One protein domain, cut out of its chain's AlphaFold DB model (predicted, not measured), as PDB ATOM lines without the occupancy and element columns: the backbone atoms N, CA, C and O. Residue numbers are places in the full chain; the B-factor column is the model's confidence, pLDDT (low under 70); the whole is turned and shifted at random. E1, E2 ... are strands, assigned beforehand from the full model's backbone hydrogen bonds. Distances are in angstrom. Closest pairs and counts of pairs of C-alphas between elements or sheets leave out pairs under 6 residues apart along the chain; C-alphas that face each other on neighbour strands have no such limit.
ATOM      1  N   ILE A  21      23.493 -41.420 -23.988       64.44
ATOM      2  CA  ILE A  21      22.987 -42.727 -23.567       64.44
ATOM      3  C   ILE A  21      21.804 -43.033 -24.479       64.44
ATOM      4  O   ILE A  21      20.947 -42.170 -24.676       64.44
ATOM      5  N   PHE A  22      21.770 -44.229 -25.055       68.94
ATOM      6  CA  PHE A  22      20.607 -44.716 -25.779       68.94
ATOM      7  C   PHE A  22      19.967 -45.838 -24.965       68.94
ATOM      8  O   PHE A  22      20.653 -46.768 -24.547       68.94
ATOM      9  N   ASP A  23      18.661 -45.740 -24.743       76.44
ATOM     10  CA  ASP A  23      17.872 -46.807 -24.138       76.44
ATOM     11  C   ASP A  23      16.999 -47.438 -25.223       76.44
ATOM     12  O   ASP A  23      16.229 -46.752 -25.899       76.44
ATOM     13  N   LEU A  24      17.125 -48.752 -25.387       82.88
ATOM     14  CA  LEU A  24      16.221 -49.557 -26.200       82.88
ATOM     15  C   LEU A  24      15.099 -50.078 -25.302       82.88
ATOM     16  O   LEU A  24      15.363 -50.640 -24.240       82.88
ATOM     17  N   TYR A  25      13.850 -49.925 -25.726       82.81
ATOM     18  CA  TYR A  25      12.706 -50.468 -25.002       82.81
ATOM     19  C   TYR A  25      11.693 -51.107 -25.946       82.81
ATOM     20  O   TYR A  25      11.582 -50.751 -27.117       82.81
ATOM     21  N   THR A  26      10.933 -52.062 -25.420       87.94
ATOM     22  CA  THR A  26       9.805 -52.677 -26.116       87.94
ATOM     23  C   THR A  26       8.499 -52.156 -25.533       87.94
ATOM     24  O   THR A  26       8.413 -51.774 -24.365       87.94
ATOM     25  N   THR A  27       7.464 -52.110 -26.362       86.62
ATOM     26  CA  THR A  27       6.113 -51.732 -25.952       86.62
ATOM     27  C   THR A  27       5.126 -52.753 -26.468       86.62
ATOM     28  O   THR A  27       5.278 -53.270 -27.571       86.62
ATOM     29  N   ALA A  28       4.114 -53.038 -25.663       91.75
ATOM     30  CA  ALA A  28       2.970 -53.835 -26.051       91.75
ATOM     31  C   ALA A  28       1.718 -53.194 -25.455       91.75
ATOM     32  O   ALA A  28       1.774 -52.582 -24.386       91.75
ATOM     33  N   GLY A  29       0.596 -53.303 -26.149       86.81
ATOM     34  CA  GLY A  29      -0.658 -52.730 -25.695       86.81
ATOM     35  C   GLY A  29      -1.851 -53.384 -26.359       86.81
ATOM     36  O   GLY A  29      -1.741 -53.995 -27.420       86.81
ATOM     37  N   ILE A  30      -2.998 -53.223 -25.718       88.56
ATOM     38  CA  ILE A  30      -4.298 -53.569 -26.271       88.56
ATOM     39  C   ILE A  30      -5.104 -52.279 -26.239       88.56
ATOM     40  O   ILE A  30      -5.138 -51.610 -25.204       88.56
ATOM     41  N   SER A  31      -5.723 -51.908 -27.353       84.19
ATOM     42  CA  SER A  31      -6.700 -50.823 -27.376       84.19
ATOM     43  C   SER A  31      -8.084 -51.378 -27.653       84.19
ATOM     44  O   SER A  31      -8.245 -52.390 -28.336       84.19
ATOM     45  N   TYR A  32      -9.081 -50.704 -27.097       83.88
ATOM     46  CA  TYR A  32     -10.477 -50.908 -27.424       83.88
ATOM     47  C   TYR A  32     -11.017 -49.596 -27.968       83.88
ATOM     48  O   TYR A  32     -10.822 -48.537 -27.373       83.88
ATOM     49  N   ASP A  33     -11.684 -49.679 -29.106       72.56
ATOM     50  CA  ASP A  33     -12.033 -48.525 -29.905       72.56
ATOM     51  C   ASP A  33     -13.507 -48.575 -30.252       72.56
ATOM     52  O   ASP A  33     -14.057 -49.619 -30.615       72.56
ATOM     53  N   TRP A  34     -14.147 -47.420 -30.128       73.62
ATOM     54  CA  TRP A  34     -15.558 -47.245 -30.403       73.62
ATOM     55  C   TRP A  34     -15.746 -46.113 -31.409       73.62
ATOM     56  O   TRP A  34     -15.329 -44.979 -31.172       73.62
ATOM     57  N   PHE A  35     -16.373 -46.432 -32.537       68.12
ATOM     58  CA  PHE A  35     -16.807 -45.448 -33.517       68.12
ATOM     59  C   PHE A  35     -18.136 -44.843 -33.069       68.12
ATOM     60  O   PHE A  35     -19.132 -45.547 -32.894       68.12
ATOM     61  N   ARG A  36     -18.125 -43.519 -32.888       62.03
ATOM     62  CA  ARG A  36     -19.294 -42.722 -32.493       62.03
ATOM     63  C   ARG A  36     -20.119 -42.223 -33.688       62.03
ATOM     64  O   ARG A  36     -21.201 -41.691 -33.479       62.03
ATOM     65  N   PHE A  37     -19.627 -42.372 -34.915       58.62
ATOM     66  CA  PHE A  37     -20.376 -41.962 -36.100       58.62
ATOM     67  C   PHE A  37     -21.518 -42.944 -36.362       58.62
ATOM     68  O   PHE A  37     -21.295 -44.148 -36.505       58.62
ATOM     69  N   ASP A  38     -22.738 -42.420 -36.394       55.81
ATOM     70  CA  ASP A  38     -23.873 -43.122 -36.971       55.81
ATOM     71  C   ASP A  38     -23.746 -43.085 -38.498       55.81
ATOM     72  O   ASP A  38     -23.223 -42.118 -39.054       55.81
ATOM     73  N   LEU A  47     -16.120 -34.246 -55.848       58.88
ATOM     74  CA  LEU A  47     -15.104 -33.295 -56.307       58.88
ATOM     75  C   LEU A  47     -14.934 -33.475 -57.819       58.88
ATOM     76  O   LEU A  47     -14.586 -34.557 -58.286       58.88
ATOM     77  N   SER A  48     -15.208 -32.416 -58.582       52.53
ATOM     78  CA  SER A  48     -15.042 -32.387 -60.040       52.53
ATOM     79  C   SER A  48     -14.017 -31.324 -60.394       52.53
ATOM     80  O   SER A  48     -14.202 -30.150 -60.068       52.53
ATOM     81  N   VAL A  49     -12.954 -31.719 -61.092       58.78
ATOM     82  CA  VAL A  49     -12.026 -30.775 -61.726       58.78
ATOM     83  C   VAL A  49     -12.394 -30.694 -63.201       58.78
ATOM     84  O   VAL A  49     -12.218 -31.651 -63.951       58.78
ATOM     85  N   THR A  50     -12.935 -29.546 -63.607       56.81
ATOM     86  CA  THR A  50     -13.398 -29.309 -64.979       56.81
ATOM     87  C   THR A  50     -12.476 -28.289 -65.650       56.81
ATOM     88  O   THR A  50     -12.790 -27.102 -65.694       56.81
ATOM     89  N   ASP A  51     -11.317 -28.738 -66.142       63.31
ATOM     90  CA  ASP A  51     -10.427 -27.939 -66.999       63.31
ATOM     91  C   ASP A  51     -10.466 -28.511 -68.429       63.31
ATOM     92  O   ASP A  51     -10.177 -29.691 -68.609       63.31
ATOM     93  N   PRO A  52     -10.808 -27.720 -69.464       61.12
ATOM     94  CA  PRO A  52     -10.885 -28.188 -70.851       61.12
ATOM     95  C   PRO A  52      -9.546 -28.659 -71.453       61.12
ATOM     96  O   PRO A  52      -9.543 -29.175 -72.569       61.12
ATOM     97  N   LYS A  53      -8.412 -28.467 -70.763       65.44
ATOM     98  CA  LYS A  53      -7.082 -28.947 -71.179       65.44
ATOM     99  C   LYS A  53      -6.611 -30.199 -70.434       65.44
ATOM    100  O   LYS A  53      -5.536 -30.703 -70.757       65.44
ATOM    101  N   LEU A  54      -7.360 -30.669 -69.438       59.88
ATOM    102  CA  LEU A  54      -7.011 -31.820 -68.606       59.88
ATOM    103  C   LEU A  54      -8.103 -32.887 -68.693       59.88
ATOM    104  O   LEU A  54      -9.256 -32.599 -69.012       59.88
ATOM    105  N   ASP A  55      -7.730 -34.129 -68.397       53.78
ATOM    106  CA  ASP A  55      -8.688 -35.224 -68.268       53.78
ATOM    107  C   ASP A  55      -9.714 -34.899 -67.171       53.78
ATOM    108  O   ASP A  55      -9.358 -34.451 -66.075       53.78
ATOM    109  N   LYS A  56     -11.001 -35.117 -67.464       55.97
ATOM    110  CA  LYS A  56     -12.078 -34.887 -66.493       55.97
ATOM    111  C   LYS A  56     -12.029 -35.995 -65.444       55.97
ATOM    112  O   LYS A  56     -12.220 -37.168 -65.773       55.97
ATOM    113  N   ILE A  57     -11.801 -35.606 -64.193       56.56
ATOM    114  CA  ILE A  57     -11.812 -36.512 -63.044       56.56
ATOM    115  C   ILE A  57     -13.038 -36.178 -62.199       56.56
ATOM    116  O   ILE A  57     -13.164 -35.063 -61.685       56.56
ATOM    117  N   GLU A  58     -13.925 -37.157 -62.063       60.84
ATOM    118  CA  GLU A  58     -15.067 -37.120 -61.152       60.84
ATOM    119  C   GLU A  58     -14.808 -38.138 -60.043       60.84
ATOM    120  O   GLU A  58     -14.668 -39.334 -60.308       60.84
ATOM    121  N   ILE A  59     -14.696 -37.661 -58.804       58.59
ATOM    122  CA  ILE A  59     -14.538 -38.516 -57.626       58.59
ATOM    123  C   ILE A  59     -15.842 -38.449 -56.841       58.59
ATOM    124  O   ILE A  59     -16.213 -37.375 -56.364       58.59
ATOM    125  N   GLU A  60     -16.516 -39.589 -56.710       60.16
ATOM    126  CA  GLU A  60     -17.678 -39.767 -55.846       60.16
ATOM    127  C   GLU A  60     -17.259 -40.610 -54.638       60.16
ATOM    128  O   GLU A  60     -17.224 -41.841 -54.663       60.16
ATOM    129  N   GLU A  61     -16.919 -39.941 -53.537       53.44
ATOM    130  CA  GLU A  61     -16.645 -40.649 -52.292       53.44
ATOM    131  C   GLU A  61     -17.975 -40.977 -51.603       53.44
ATOM    132  O   GLU A  61     -18.682 -40.080 -51.124       53.44
ATOM    133  N   LYS A  62     -18.334 -42.268 -51.544       60.47
ATOM    134  CA  LYS A  62     -19.416 -42.710 -50.659       60.47
ATOM    135  C   LYS A  62     -18.897 -42.670 -49.231       60.47
ATOM    136  O   LYS A  62     -17.804 -43.162 -48.940       60.47
ATOM    137  N   LEU A  63     -19.695 -42.101 -48.327       59.47
ATOM    138  CA  LEU A  63     -19.339 -42.093 -46.914       59.47
ATOM    139  C   LEU A  63     -19.053 -43.523 -46.417       59.47
ATOM    140  O   LEU A  63     -19.742 -44.470 -46.812       59.47
ATOM    141  N   PRO A  64     -18.053 -43.686 -45.537       59.81
ATOM    142  CA  PRO A  64     -17.639 -44.985 -45.045       59.81
ATOM    143  C   PRO A  64     -18.800 -45.773 -44.425       59.81
ATOM    144  O   PRO A  64     -19.450 -45.304 -43.492       59.81
ATOM    145  N   ASN A  65     -19.010 -47.005 -44.881       63.81
ATOM    146  CA  ASN A  65     -19.919 -47.953 -44.259       63.81
ATOM    147  C   ASN A  65     -19.281 -48.537 -42.989       63.81
ATOM    148  O   ASN A  65     -18.213 -49.164 -43.019       63.81
ATOM    149  N   VAL A  66     -19.930 -48.327 -41.845       65.38
ATOM    150  CA  VAL A  66     -19.460 -48.845 -40.560       65.38
ATOM    151  C   VAL A  66     -19.881 -50.310 -40.419       65.38
ATOM    152  O   VAL A  66     -20.986 -50.611 -39.976       65.38
ATOM    153  N   LEU A  67     -18.975 -51.237 -40.745       67.88
ATOM    154  CA  LEU A  67     -19.200 -52.679 -40.575       67.88
ATOM    155  C   LEU A  67     -19.347 -53.065 -39.098       67.88
ATOM    156  O   LEU A  67     -20.215 -53.854 -38.721       67.88
ATOM    157  N   HIS A  68     -18.489 -52.506 -38.243       68.94
ATOM    158  CA  HIS A  68     -18.483 -52.776 -36.811       68.94
ATOM    159  C   HIS A  68     -18.157 -51.502 -36.028       68.94
ATOM    160  O   HIS A  68     -17.102 -50.897 -36.185       68.94
ATOM    161  N   ARG A  69     -19.044 -51.128 -35.098       70.38
ATOM    162  CA  ARG A  69     -18.877 -49.928 -34.256       70.38
ATOM    163  C   ARG A  69     -17.810 -50.077 -33.175       70.38
ATOM    164  O   ARG A  69     -17.396 -49.087 -32.583       70.38
ATOM    165  N   ARG A  70     -17.425 -51.308 -32.849       76.62
ATOM    166  CA  ARG A  70     -16.511 -51.632 -31.753       76.62
ATOM    167  C   ARG A  70     -15.431 -52.557 -32.265       76.62
ATOM    168  O   ARG A  70     -15.732 -53.540 -32.940       76.62
ATOM    169  N   GLY A  71     -14.197 -52.264 -31.895       77.75
ATOM    170  CA  GLY A  71     -13.064 -53.116 -32.190       77.75
ATOM    171  C   GLY A  71     -12.046 -53.101 -31.084       77.75
ATOM    172  O   GLY A  71     -12.102 -52.295 -30.161       77.75
ATOM    173  N   ALA A  72     -11.097 -54.004 -31.220       82.62
ATOM    174  CA  ALA A  72      -9.889 -53.982 -30.436       82.62
ATOM    175  C   ALA A  72      -8.700 -54.175 -31.370       82.62
ATOM    176  O   ALA A  72      -8.829 -54.783 -32.441       82.62
ATOM    177  N   SER A  73      -7.552 -53.654 -30.970       85.19
ATOM    178  CA  SER A  73      -6.285 -53.959 -31.614       85.19
ATOM    179  C   SER A  73      -5.257 -54.355 -30.576       85.19
ATOM    180  O   SER A  73      -5.308 -53.955 -29.412       85.19
ATOM    181  N   ILE A  74      -4.322 -55.179 -31.023       88.31
ATOM    182  CA  ILE A  74      -3.110 -55.482 -30.281       88.31
ATOM    183  C   ILE A  74      -2.001 -54.702 -30.966       88.31
ATOM    184  O   ILE A  74      -1.939 -54.638 -32.194       88.31
ATOM    185  N   GLN A  75      -1.141 -54.070 -30.183       90.69
ATOM    186  CA  GLN A  75       0.005 -53.344 -30.698       90.69
ATOM    187  C   GLN A  75       1.275 -53.803 -30.005       90.69
ATOM    188  O   GLN A  75       1.276 -54.084 -28.807       90.69
ATOM    189  N   ALA A  76       2.354 -53.849 -30.770       92.62
ATOM    190  CA  ALA A  76       3.688 -54.124 -30.284       92.62
ATOM    191  C   ALA A  76       4.678 -53.223 -31.014       92.62
ATOM    192  O   ALA A  76       4.485 -52.868 -32.177       92.62
ATOM    193  N   GLY A  77       5.738 -52.826 -30.330       90.88
ATOM    194  CA  GLY A  77       6.698 -51.895 -30.889       90.88
ATOM    195  C   GLY A  77       8.017 -51.882 -30.152       90.88
ATOM    196  O   GLY A  77       8.139 -52.407 -29.046       90.88
ATOM    197  N   ILE A  78       8.985 -51.229 -30.772       91.69
ATOM    198  CA  ILE A  78      10.302 -50.952 -30.210       91.69
ATOM    199  C   ILE A  78      10.524 -49.447 -30.208       91.69
ATOM    200  O   ILE A  78      10.010 -48.736 -31.073       91.69
ATOM    201  N   GLY A  79      11.277 -48.952 -29.243       87.81
ATOM    202  CA  GLY A  79      11.627 -47.548 -29.163       87.81
ATOM    203  C   GLY A  79      13.073 -47.340 -28.756       87.81
ATOM    204  O   GLY A  79      13.662 -48.156 -28.049       87.81
ATOM    205  N   PHE A  80      13.624 -46.233 -29.234       88.50
ATOM    206  CA  PHE A  80      14.967 -45.757 -28.960       88.50
ATOM    207  C   PHE A  80      14.861 -44.396 -28.287       88.50
ATOM    208  O   PHE A  80      14.383 -43.436 -28.892       88.50
ATOM    209  N   GLN A  81      15.346 -44.305 -27.055       85.94
ATOM    210  CA  GLN A  81      15.379 -43.059 -26.306       85.94
ATOM    211  C   GLN A  81      16.816 -42.556 -26.182       85.94
ATOM    212  O   GLN A  81      17.652 -43.174 -25.529       85.94
ATOM    213  N   PHE A  82      17.101 -41.404 -26.781       82.62
ATOM    214  CA  PHE A  82      18.367 -40.695 -26.661       82.62
ATOM    215  C   PHE A  82      18.325 -39.743 -25.466       82.62
ATOM    216  O   PHE A  82      17.500 -38.821 -25.393       82.62
ATOM    217  N   LYS A  83      19.273 -39.931 -24.551       76.62
ATOM    218  CA  LYS A  83      19.472 -39.115 -23.356       76.62
ATOM    219  C   LYS A  83      20.786 -38.352 -23.448       76.62
ATOM    220  O   LYS A  83      21.803 -38.876 -23.892       76.62
ATOM    221  N   SER A  84      20.774 -37.106 -22.982       70.94
ATOM    222  CA  SER A  84      21.979 -36.296 -22.784       70.94
ATOM    223  C   SER A  84      21.981 -35.749 -21.364       70.94
ATOM    224  O   SER A  84      21.079 -34.988 -21.008       70.94
ATOM    225  N   HIS A  85      22.995 -36.100 -20.566       69.00
ATOM    226  CA  HIS A  85      23.086 -35.730 -19.142       69.00
ATOM    227  C   HIS A  85      21.816 -36.105 -18.356       69.00
ATOM    228  O   HIS A  85      21.205 -35.243 -17.720       69.00
ATOM    229  N   ASP A  86      21.369 -37.355 -18.507       62.56
ATOM    230  CA  ASP A  86      20.156 -37.903 -17.879       62.56
ATOM    231  C   ASP A  86      18.861 -37.130 -18.182       62.56
ATOM    232  O   ASP A  86      17.857 -37.256 -17.483       62.56
ATOM    233  N   LYS A  87      18.865 -36.317 -19.244       66.06
ATOM    234  CA  LYS A  87      17.678 -35.639 -19.766       66.06
ATOM    235  C   LYS A  87      17.294 -36.273 -21.083       66.06
ATOM    236  O   LYS A  87      18.120 -36.333 -21.998       66.06
ATOM    237  N   ASP A  88      16.036 -36.668 -21.180       66.75
ATOM    238  CA  ASP A  88      15.436 -37.163 -22.412       66.75
ATOM    239  C   ASP A  88      15.529 -36.071 -23.483       66.75
ATOM    240  O   ASP A  88      15.222 -34.903 -23.224       66.75
ATOM    241  N   ARG A  89      16.037 -36.423 -24.666       75.12
ATOM    242  CA  ARG A  89      16.225 -35.480 -25.776       75.12
ATOM    243  C   ARG A  89      15.461 -35.890 -27.009       75.12
ATOM    244  O   ARG A  89      14.850 -35.034 -27.623       75.12
ATOM    245  N   LEU A  90      15.505 -37.156 -27.378       83.62
ATOM    246  CA  LEU A  90      14.811 -37.640 -28.558       83.62
ATOM    247  C   LEU A  90      14.305 -39.040 -28.262       83.62
ATOM    248  O   LEU A  90      15.062 -39.867 -27.772       83.62
ATOM    249  N   ASP A  91      13.041 -39.290 -28.545       86.38
ATOM    250  CA  ASP A  91      12.445 -40.615 -28.456       86.38
ATOM    251  C   ASP A  91      11.882 -40.977 -29.825       86.38
ATOM    252  O   ASP A  91      11.088 -40.221 -30.384       86.38
ATOM    253  N   ILE A  92      12.345 -42.090 -30.389       88.56
ATOM    254  CA  ILE A  92      11.873 -42.625 -31.664       88.56
ATOM    255  C   ILE A  92      11.214 -43.965 -31.383       88.56
ATOM    256  O   ILE A  92      11.877 -44.894 -30.935       88.56
ATOM    257  N   GLN A  93       9.933 -44.089 -31.699       91.12
ATOM    258  CA  GLN A  93       9.155 -45.298 -31.484       91.12
ATOM    259  C   GLN A  93       8.614 -45.835 -32.807       91.12
ATOM    260  O   GLN A  93       8.029 -45.096 -33.596       91.12
ATOM    261  N   LEU A  94       8.766 -47.138 -33.022       91.19
ATOM    262  CA  LEU A  94       8.159 -47.894 -34.111       91.19
ATOM    263  C   LEU A  94       7.126 -48.844 -33.515       91.19
ATOM    264  O   LEU A  94       7.469 -49.693 -32.694       91.19
ATOM    265  N   VAL A  95       5.866 -48.713 -33.918       90.94
ATOM    266  CA  VAL A  95       4.759 -49.528 -33.411       90.94
ATOM    267  C   VAL A  95       3.999 -50.136 -34.572       90.94
ATOM    268  O   VAL A  95       3.510 -49.432 -35.453       90.94
ATOM    269  N   TYR A  96       3.850 -51.451 -34.534       89.25
ATOM    270  CA  TYR A  96       2.903 -52.176 -35.356       89.25
ATOM    271  C   TYR A  96       1.627 -52.417 -34.551       89.25
ATOM    272  O   TYR A  96       1.677 -52.861 -33.405       89.25
ATOM    273  N   SER A  97       0.478 -52.121 -35.145       88.12
ATOM    274  CA  SER A  97      -0.833 -52.398 -34.570       88.12
ATOM    275  C   SER A  97      -1.620 -53.291 -35.513       88.12
ATOM    276  O   SER A  97      -1.725 -53.006 -36.702       88.12
ATOM    277  N   GLN A  98      -2.198 -54.361 -34.981       87.12
ATOM    278  CA  GLN A  98      -3.077 -55.262 -35.706       87.12
ATOM    279  C   GLN A  98      -4.489 -55.155 -35.140       87.12
ATOM    280  O   GLN A  98      -4.748 -55.528 -33.993       87.12
ATOM    281  N   GLY A  99      -5.416 -54.650 -35.955       83.00
ATOM    282  CA  GLY A  99      -6.842 -54.717 -35.657       83.00
ATOM    283  C   GLY A  99      -7.334 -56.163 -35.654       83.00
ATOM    284  O   GLY A  99      -7.047 -56.920 -36.579       83.00
ATOM    285  N   LEU A 100      -8.103 -56.544 -34.632       82.81
ATOM    286  CA  LEU A 100      -8.704 -57.881 -34.544       82.81
ATOM    287  C   LEU A 100      -9.886 -58.054 -35.506       82.81
ATOM    288  O   LEU A 100     -10.275 -59.180 -35.808       82.81
ATOM    289  N   ARG A 101     -10.485 -56.945 -35.959       74.69
ATOM    290  CA  ARG A 101     -11.609 -56.898 -36.905       74.69
ATOM    291  C   ARG A 101     -11.561 -55.602 -37.713       74.69
ATOM    292  O   ARG A 101     -11.127 -54.577 -37.192       74.69
ATOM    293  N   LYS A 102     -12.052 -55.651 -38.955       70.81
ATOM    294  CA  LYS A 102     -12.280 -54.462 -39.792       70.81
ATOM    295  C   LYS A 102     -13.482 -53.694 -39.242       70.81
ATOM    296  O   LYS A 102     -14.511 -54.308 -38.974       70.81
ATOM    297  N   LEU A 103     -13.347 -52.383 -39.052       68.12
ATOM    298  CA  LEU A 103     -14.404 -51.569 -38.434       68.12
ATOM    299  C   LEU A 103     -15.192 -50.750 -39.450       68.12
ATOM    300  O   LEU A 103     -16.400 -50.586 -39.295       68.12
ATOM    301  N   VAL A 104     -14.527 -50.281 -40.502       67.94
ATOM    302  CA  VAL A 104     -15.114 -49.390 -41.499       67.94
ATOM    303  C   VAL A 104     -14.632 -49.797 -42.888       67.94
ATOM    304  O   VAL A 104     -13.451 -50.104 -43.055       67.94
ATOM    305  N   THR A 105     -15.522 -49.759 -43.873       67.25
ATOM    306  CA  THR A 105     -15.206 -49.857 -45.305       67.25
ATOM    307  C   THR A 105     -15.769 -48.644 -46.027       67.25
ATOM    308  O   THR A 105     -16.964 -48.406 -45.947       67.25
ATOM    309  N   ALA A 106     -14.933 -47.876 -46.713       63.94
ATOM    310  CA  ALA A 106     -15.344 -46.815 -47.619       63.94
ATOM    311  C   ALA A 106     -15.202 -47.318 -49.052       63.94
ATOM    312  O   ALA A 106     -14.106 -47.681 -49.474       63.94
ATOM    313  N   ASP A 107     -16.311 -47.363 -49.774       64.88
ATOM    314  CA  ASP A 107     -16.306 -47.650 -51.201       64.88
ATOM    315  C   ASP A 107     -16.143 -46.313 -51.936       64.88
ATOM    316  O   ASP A 107     -16.945 -45.398 -51.762       64.88
ATOM    317  N   VAL A 108     -15.069 -46.169 -52.706       61.66
ATOM    318  CA  VAL A 108     -14.767 -44.967 -53.487       61.66
ATOM    319  C   VAL A 108     -15.018 -45.288 -54.949       61.66
ATOM    320  O   VAL A 108     -14.286 -46.083 -55.548       61.66
ATOM    321  N   ASP A 109     -16.043 -44.657 -55.510       68.44
ATOM    322  CA  ASP A 109     -16.336 -44.726 -56.933       68.44
ATOM    323  C   ASP A 109     -15.665 -43.520 -57.601       68.44
ATOM    324  O   ASP A 109     -15.821 -42.376 -57.173       68.44
ATOM    325  N   TYR A 110     -14.860 -43.749 -58.634       64.38
ATOM    326  CA  TYR A 110     -14.234 -42.651 -59.369       64.38
ATOM    327  C   TYR A 110     -14.268 -42.911 -60.863       64.38
ATOM    328  O   TYR A 110     -14.100 -44.038 -61.324       64.38
ATOM    329  N   THR A 111     -14.468 -41.851 -61.632       62.88
ATOM    330  CA  THR A 111     -14.532 -41.919 -63.087       62.88
ATOM    331  C   THR A 111     -13.378 -41.117 -63.672       62.88
ATOM    332  O   THR A 111     -13.213 -39.933 -63.371       62.88
ATOM    333  N   ILE A 112     -12.575 -41.761 -64.524       65.75
ATOM    334  CA  ILE A 112     -11.519 -41.114 -65.315       65.75
ATOM    335  C   ILE A 112     -11.912 -41.270 -66.779       65.75
ATOM    336  O   ILE A 112     -12.073 -42.395 -67.249       65.75
ATOM    337  N   ASN A 113     -12.088 -40.163 -67.504       67.19
ATOM    338  CA  ASN A 113     -12.419 -40.187 -68.936       67.19
ATOM    339  C   ASN A 113     -13.608 -41.111 -69.273       67.19
ATOM    340  O   ASN A 113     -13.522 -41.956 -70.160       67.19
ATOM    341  N   GLN A 114     -14.718 -40.967 -68.536       66.44
ATOM    342  CA  GLN A 114     -15.949 -41.771 -68.677       66.44
ATOM    343  C   GLN A 114     -15.798 -43.271 -68.354       66.44
ATOM    344  O   GLN A 114     -16.756 -44.028 -68.495       66.44
ATOM    345  N   THR A 115     -14.628 -43.709 -67.880       64.50
ATOM    346  CA  THR A 115     -14.413 -45.072 -67.384       64.50
ATOM    347  C   THR A 115     -14.564 -45.083 -65.870       64.50
ATOM    348  O   THR A 115     -13.828 -44.385 -65.173       64.50
ATOM    349  N   ALA A 116     -15.525 -45.863 -65.372       71.12
ATOM    350  CA  ALA A 116     -15.778 -46.013 -63.945       71.12
ATOM    351  C   ALA A 116     -14.802 -47.015 -63.312       71.12
ATOM    352  O   ALA A 116     -14.543 -48.091 -63.854       71.12
ATOM    353  N   TYR A 117     -14.309 -46.670 -62.132       69.50
ATOM    354  CA  TYR A 117     -13.435 -47.480 -61.304       69.50
ATOM    355  C   TYR A 117     -13.992 -47.554 -59.883       69.50
ATOM    356  O   TYR A 117     -14.665 -46.639 -59.410       69.50
ATOM    357  N   PHE A 118     -13.680 -48.658 -59.207       68.44
ATOM    358  CA  PHE A 118     -14.144 -48.963 -57.859       68.44
ATOM    359  C   PHE A 118     -12.948 -49.269 -56.958       68.44
ATOM    360  O   PHE A 118     -12.134 -50.141 -57.280       68.44
ATOM    361  N   LEU A 119     -12.855 -48.594 -55.813       60.69
ATOM    362  CA  LEU A 119     -11.853 -48.867 -54.787       60.69
ATOM    363  C   LEU A 119     -12.517 -49.027 -53.422       60.69
ATOM    364  O   LEU A 119     -13.047 -48.075 -52.864       60.69
ATOM    365  N   GLN A 120     -12.398 -50.210 -52.825       59.22
ATOM    366  CA  GLN A 120     -12.810 -50.419 -51.441       59.22
ATOM    367  C   GLN A 120     -11.641 -50.148 -50.485       59.22
ATOM    368  O   GLN A 120     -10.677 -50.914 -50.408       59.22
ATOM    369  N   MET A 121     -11.737 -49.068 -49.720       55.06
ATOM    370  CA  MET A 121     -10.822 -48.722 -48.637       55.06
ATOM    371  C   MET A 121     -11.377 -49.242 -47.310       55.06
ATOM    372  O   MET A 121     -12.574 -49.191 -47.071       55.06
ATOM    373  N   ALA A 122     -10.535 -49.732 -46.401       54.91
ATOM    374  CA  ALA A 122     -10.975 -50.142 -45.065       54.91
ATOM    375  C   ALA A 122     -10.226 -49.357 -43.984       54.91
ATOM    376  O   ALA A 122      -8.994 -49.371 -43.960       54.91
ATOM    377  N   ALA A 123     -10.943 -48.707 -43.060       58.56
ATOM    378  CA  ALA A 123     -10.329 -48.047 -41.908       58.56
ATOM    379  C   ALA A 123     -10.278 -49.000 -40.696       58.56
ATOM    380  O   ALA A 123     -11.267 -49.637 -40.320       58.56
ATOM    381  N   ARG A 124      -9.078 -49.068 -40.097       62.03
ATOM    382  CA  ARG A 124      -8.588 -50.031 -39.084       62.03
ATOM    383  C   ARG A 124      -8.479 -51.484 -39.562       62.03
ATOM    384  O   ARG A 124      -9.318 -52.333 -39.275       62.03
ATOM    385  N   GLY A 125      -7.356 -51.745 -40.233       61.62
ATOM    386  CA  GLY A 125      -6.707 -53.052 -40.348       61.62
ATOM    387  C   GLY A 125      -5.389 -53.072 -39.564       61.62
ATOM    388  O   GLY A 125      -5.342 -52.684 -38.397       61.62
ATOM    389  N   THR A 126      -4.313 -53.513 -40.207       68.19
ATOM    390  CA  THR A 126      -2.940 -53.426 -39.695       68.19
ATOM    391  C   THR A 126      -2.348 -52.046 -39.977       68.19
ATOM    392  O   THR A 126      -2.393 -51.585 -41.114       68.19
ATOM    393  N   ALA A 127      -1.795 -51.390 -38.961       73.44
ATOM    394  CA  ALA A 127      -1.185 -50.069 -39.059       73.44
ATOM    395  C   ALA A 127       0.271 -50.106 -38.592       73.44
ATOM    396  O   ALA A 127       0.615 -50.791 -37.629       73.44
ATOM    397  N   PHE A 128       1.112 -49.326 -39.258       82.62
ATOM    398  CA  PHE A 128       2.493 -49.101 -38.865       82.62
ATOM    399  C   PHE A 128       2.666 -47.628 -38.498       82.62
ATOM    400  O   PHE A 128       2.303 -46.746 -39.274       82.62
ATOM    401  N   ARG A 129       3.176 -47.358 -37.297       81.56
ATOM    402  CA  ARG A 129       3.340 -46.011 -36.749       81.56
ATOM    403  C   ARG A 129       4.799 -45.770 -36.401       81.56
ATOM    404  O   ARG A 129       5.384 -46.533 -35.639       81.56
ATOM    405  N   ILE A 130       5.337 -44.663 -36.895       88.00
ATOM    406  CA  ILE A 130       6.608 -44.101 -36.441       88.00
ATOM    407  C   ILE A 130       6.284 -42.832 -35.652       88.00
ATOM    408  O   ILE A 130       5.508 -41.996 -36.108       88.00
ATOM    409  N   THR A 131       6.842 -42.687 -34.456       86.06
ATOM    410  CA  THR A 131       6.671 -41.503 -33.608       86.06
ATOM    411  C   THR A 131       8.041 -40.964 -33.234       86.06
ATOM    412  O   THR A 131       8.887 -41.727 -32.785       86.06
ATOM    413  N   ALA A 132       8.259 -39.665 -33.424       86.44
ATOM    414  CA  ALA A 132       9.461 -38.968 -32.984       86.44
ATOM    415  C   ALA A 132       9.055 -37.850 -32.017       86.44
ATOM    416  O   ALA A 132       8.251 -36.989 -32.372       86.44
ATOM    417  N   SER A 133       9.599 -37.872 -30.803       85.38
ATOM    418  CA  SER A 133       9.254 -36.932 -29.736       85.38
ATOM    419  C   SER A 133      10.500 -36.204 -29.240       85.38
ATOM    420  O   SER A 133      11.509 -36.834 -28.928       85.38
ATOM    421  N   TYR A 134      10.418 -34.876 -29.124       84.94
ATOM    422  CA  TYR A 134      11.473 -34.034 -28.555       84.94
ATOM    423  C   TYR A 134      10.892 -33.183 -27.414       84.94
ATOM    424  O   TYR A 134      10.052 -32.317 -27.672       84.94
TER     425      TYR A 134
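Overview. This is residues 21 to 38 and 47 to 134 of the 146 residues of an uncharacterized protein of Larkinella punicea (UniProt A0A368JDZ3). Two four-stranded sheets stand end to end like the two arms of a wide, bent V: E1, E4, E5 and E8 make the larger arm, and E2, E3, E6 and E7 the smaller. The chain crosses the corner of the V between E3 and E4, E5 and E6, and E7 and E8, and the sheets are not stacked face to face. The printed part has 106 residues, with no named helix and eight named strands, E1 to E8 in order; it is all strand. The sheets run E1, E4, E5, E8 and E2, E3, E6, E7, both antiparallel. The whole is extended, with a radius of gyration of the C-alphas of 20.8 A, and flat, spanning 62 by 38 by 20 A.

Along the chain. E1 is residues 21 to 34, 39.4 A long, beginning at C-alpha 21 (22.987, -42.727, -23.567). E2 is residues 47 to 49 and E3 residues 57 to 62. E4, the longest strand by residues, is residues 70 to 84, 42.4 A; E5 is residues 87 to 99, 34.9 A. E6 is residues 104 to 112, 25.5 A, and E7 residues 115 to 123, 26.0 A, beginning at C-alpha 115 (-14.413, -45.072, -67.384). E8 is residues 126 to 133, 22.8 A, ending at C-alpha 133 (9.254, -36.932, -29.736).

Arrangement. In the first sheet, E1 and E8 are edge strands. E1 and E4 are antiparallel at 163 degrees, with N 27 and O 77 2.8 A apart, within hydrogen-bond range. E4 and E5 form a hairpin, with N 82 and O 90 at 2.7 A. E5 and E8 are antiparallel at 172 degrees, with N 95 and O 129 at 2.8 A. E1 bends by 51 degrees at residue 30, E4 by 53 at residue 74 and E5 by 58 at residue 90. E7 runs on into E8 across a break of 2 residues, at 66 degrees. In the second sheet, E2 and E3 form a hairpin, with N 59 and O 47 at 3.1 A. E3 and E6 are antiparallel at 160 degrees, with N 60 and O 109 at 2.9 A. E6 and E7 form a hairpin, with N 106 and O 121 at 2.7 A. Both sheets are twisted. Strands of different sheets are apart, for instance E4 and E6.

Size, cuts and confidence. The C-alphas of His 85 and Gln 114, the two farthest apart, are 63.4 A from each other. Residues 39 to 46 are not printed; C-alphas 38 and 47 are 23.4 A apart across this cut. Of the links printed whole, none is long. The mean pLDDT of the printed part is 72.6, and 55 residues are under 70, among them residues 47 to 68 and 103 to 115.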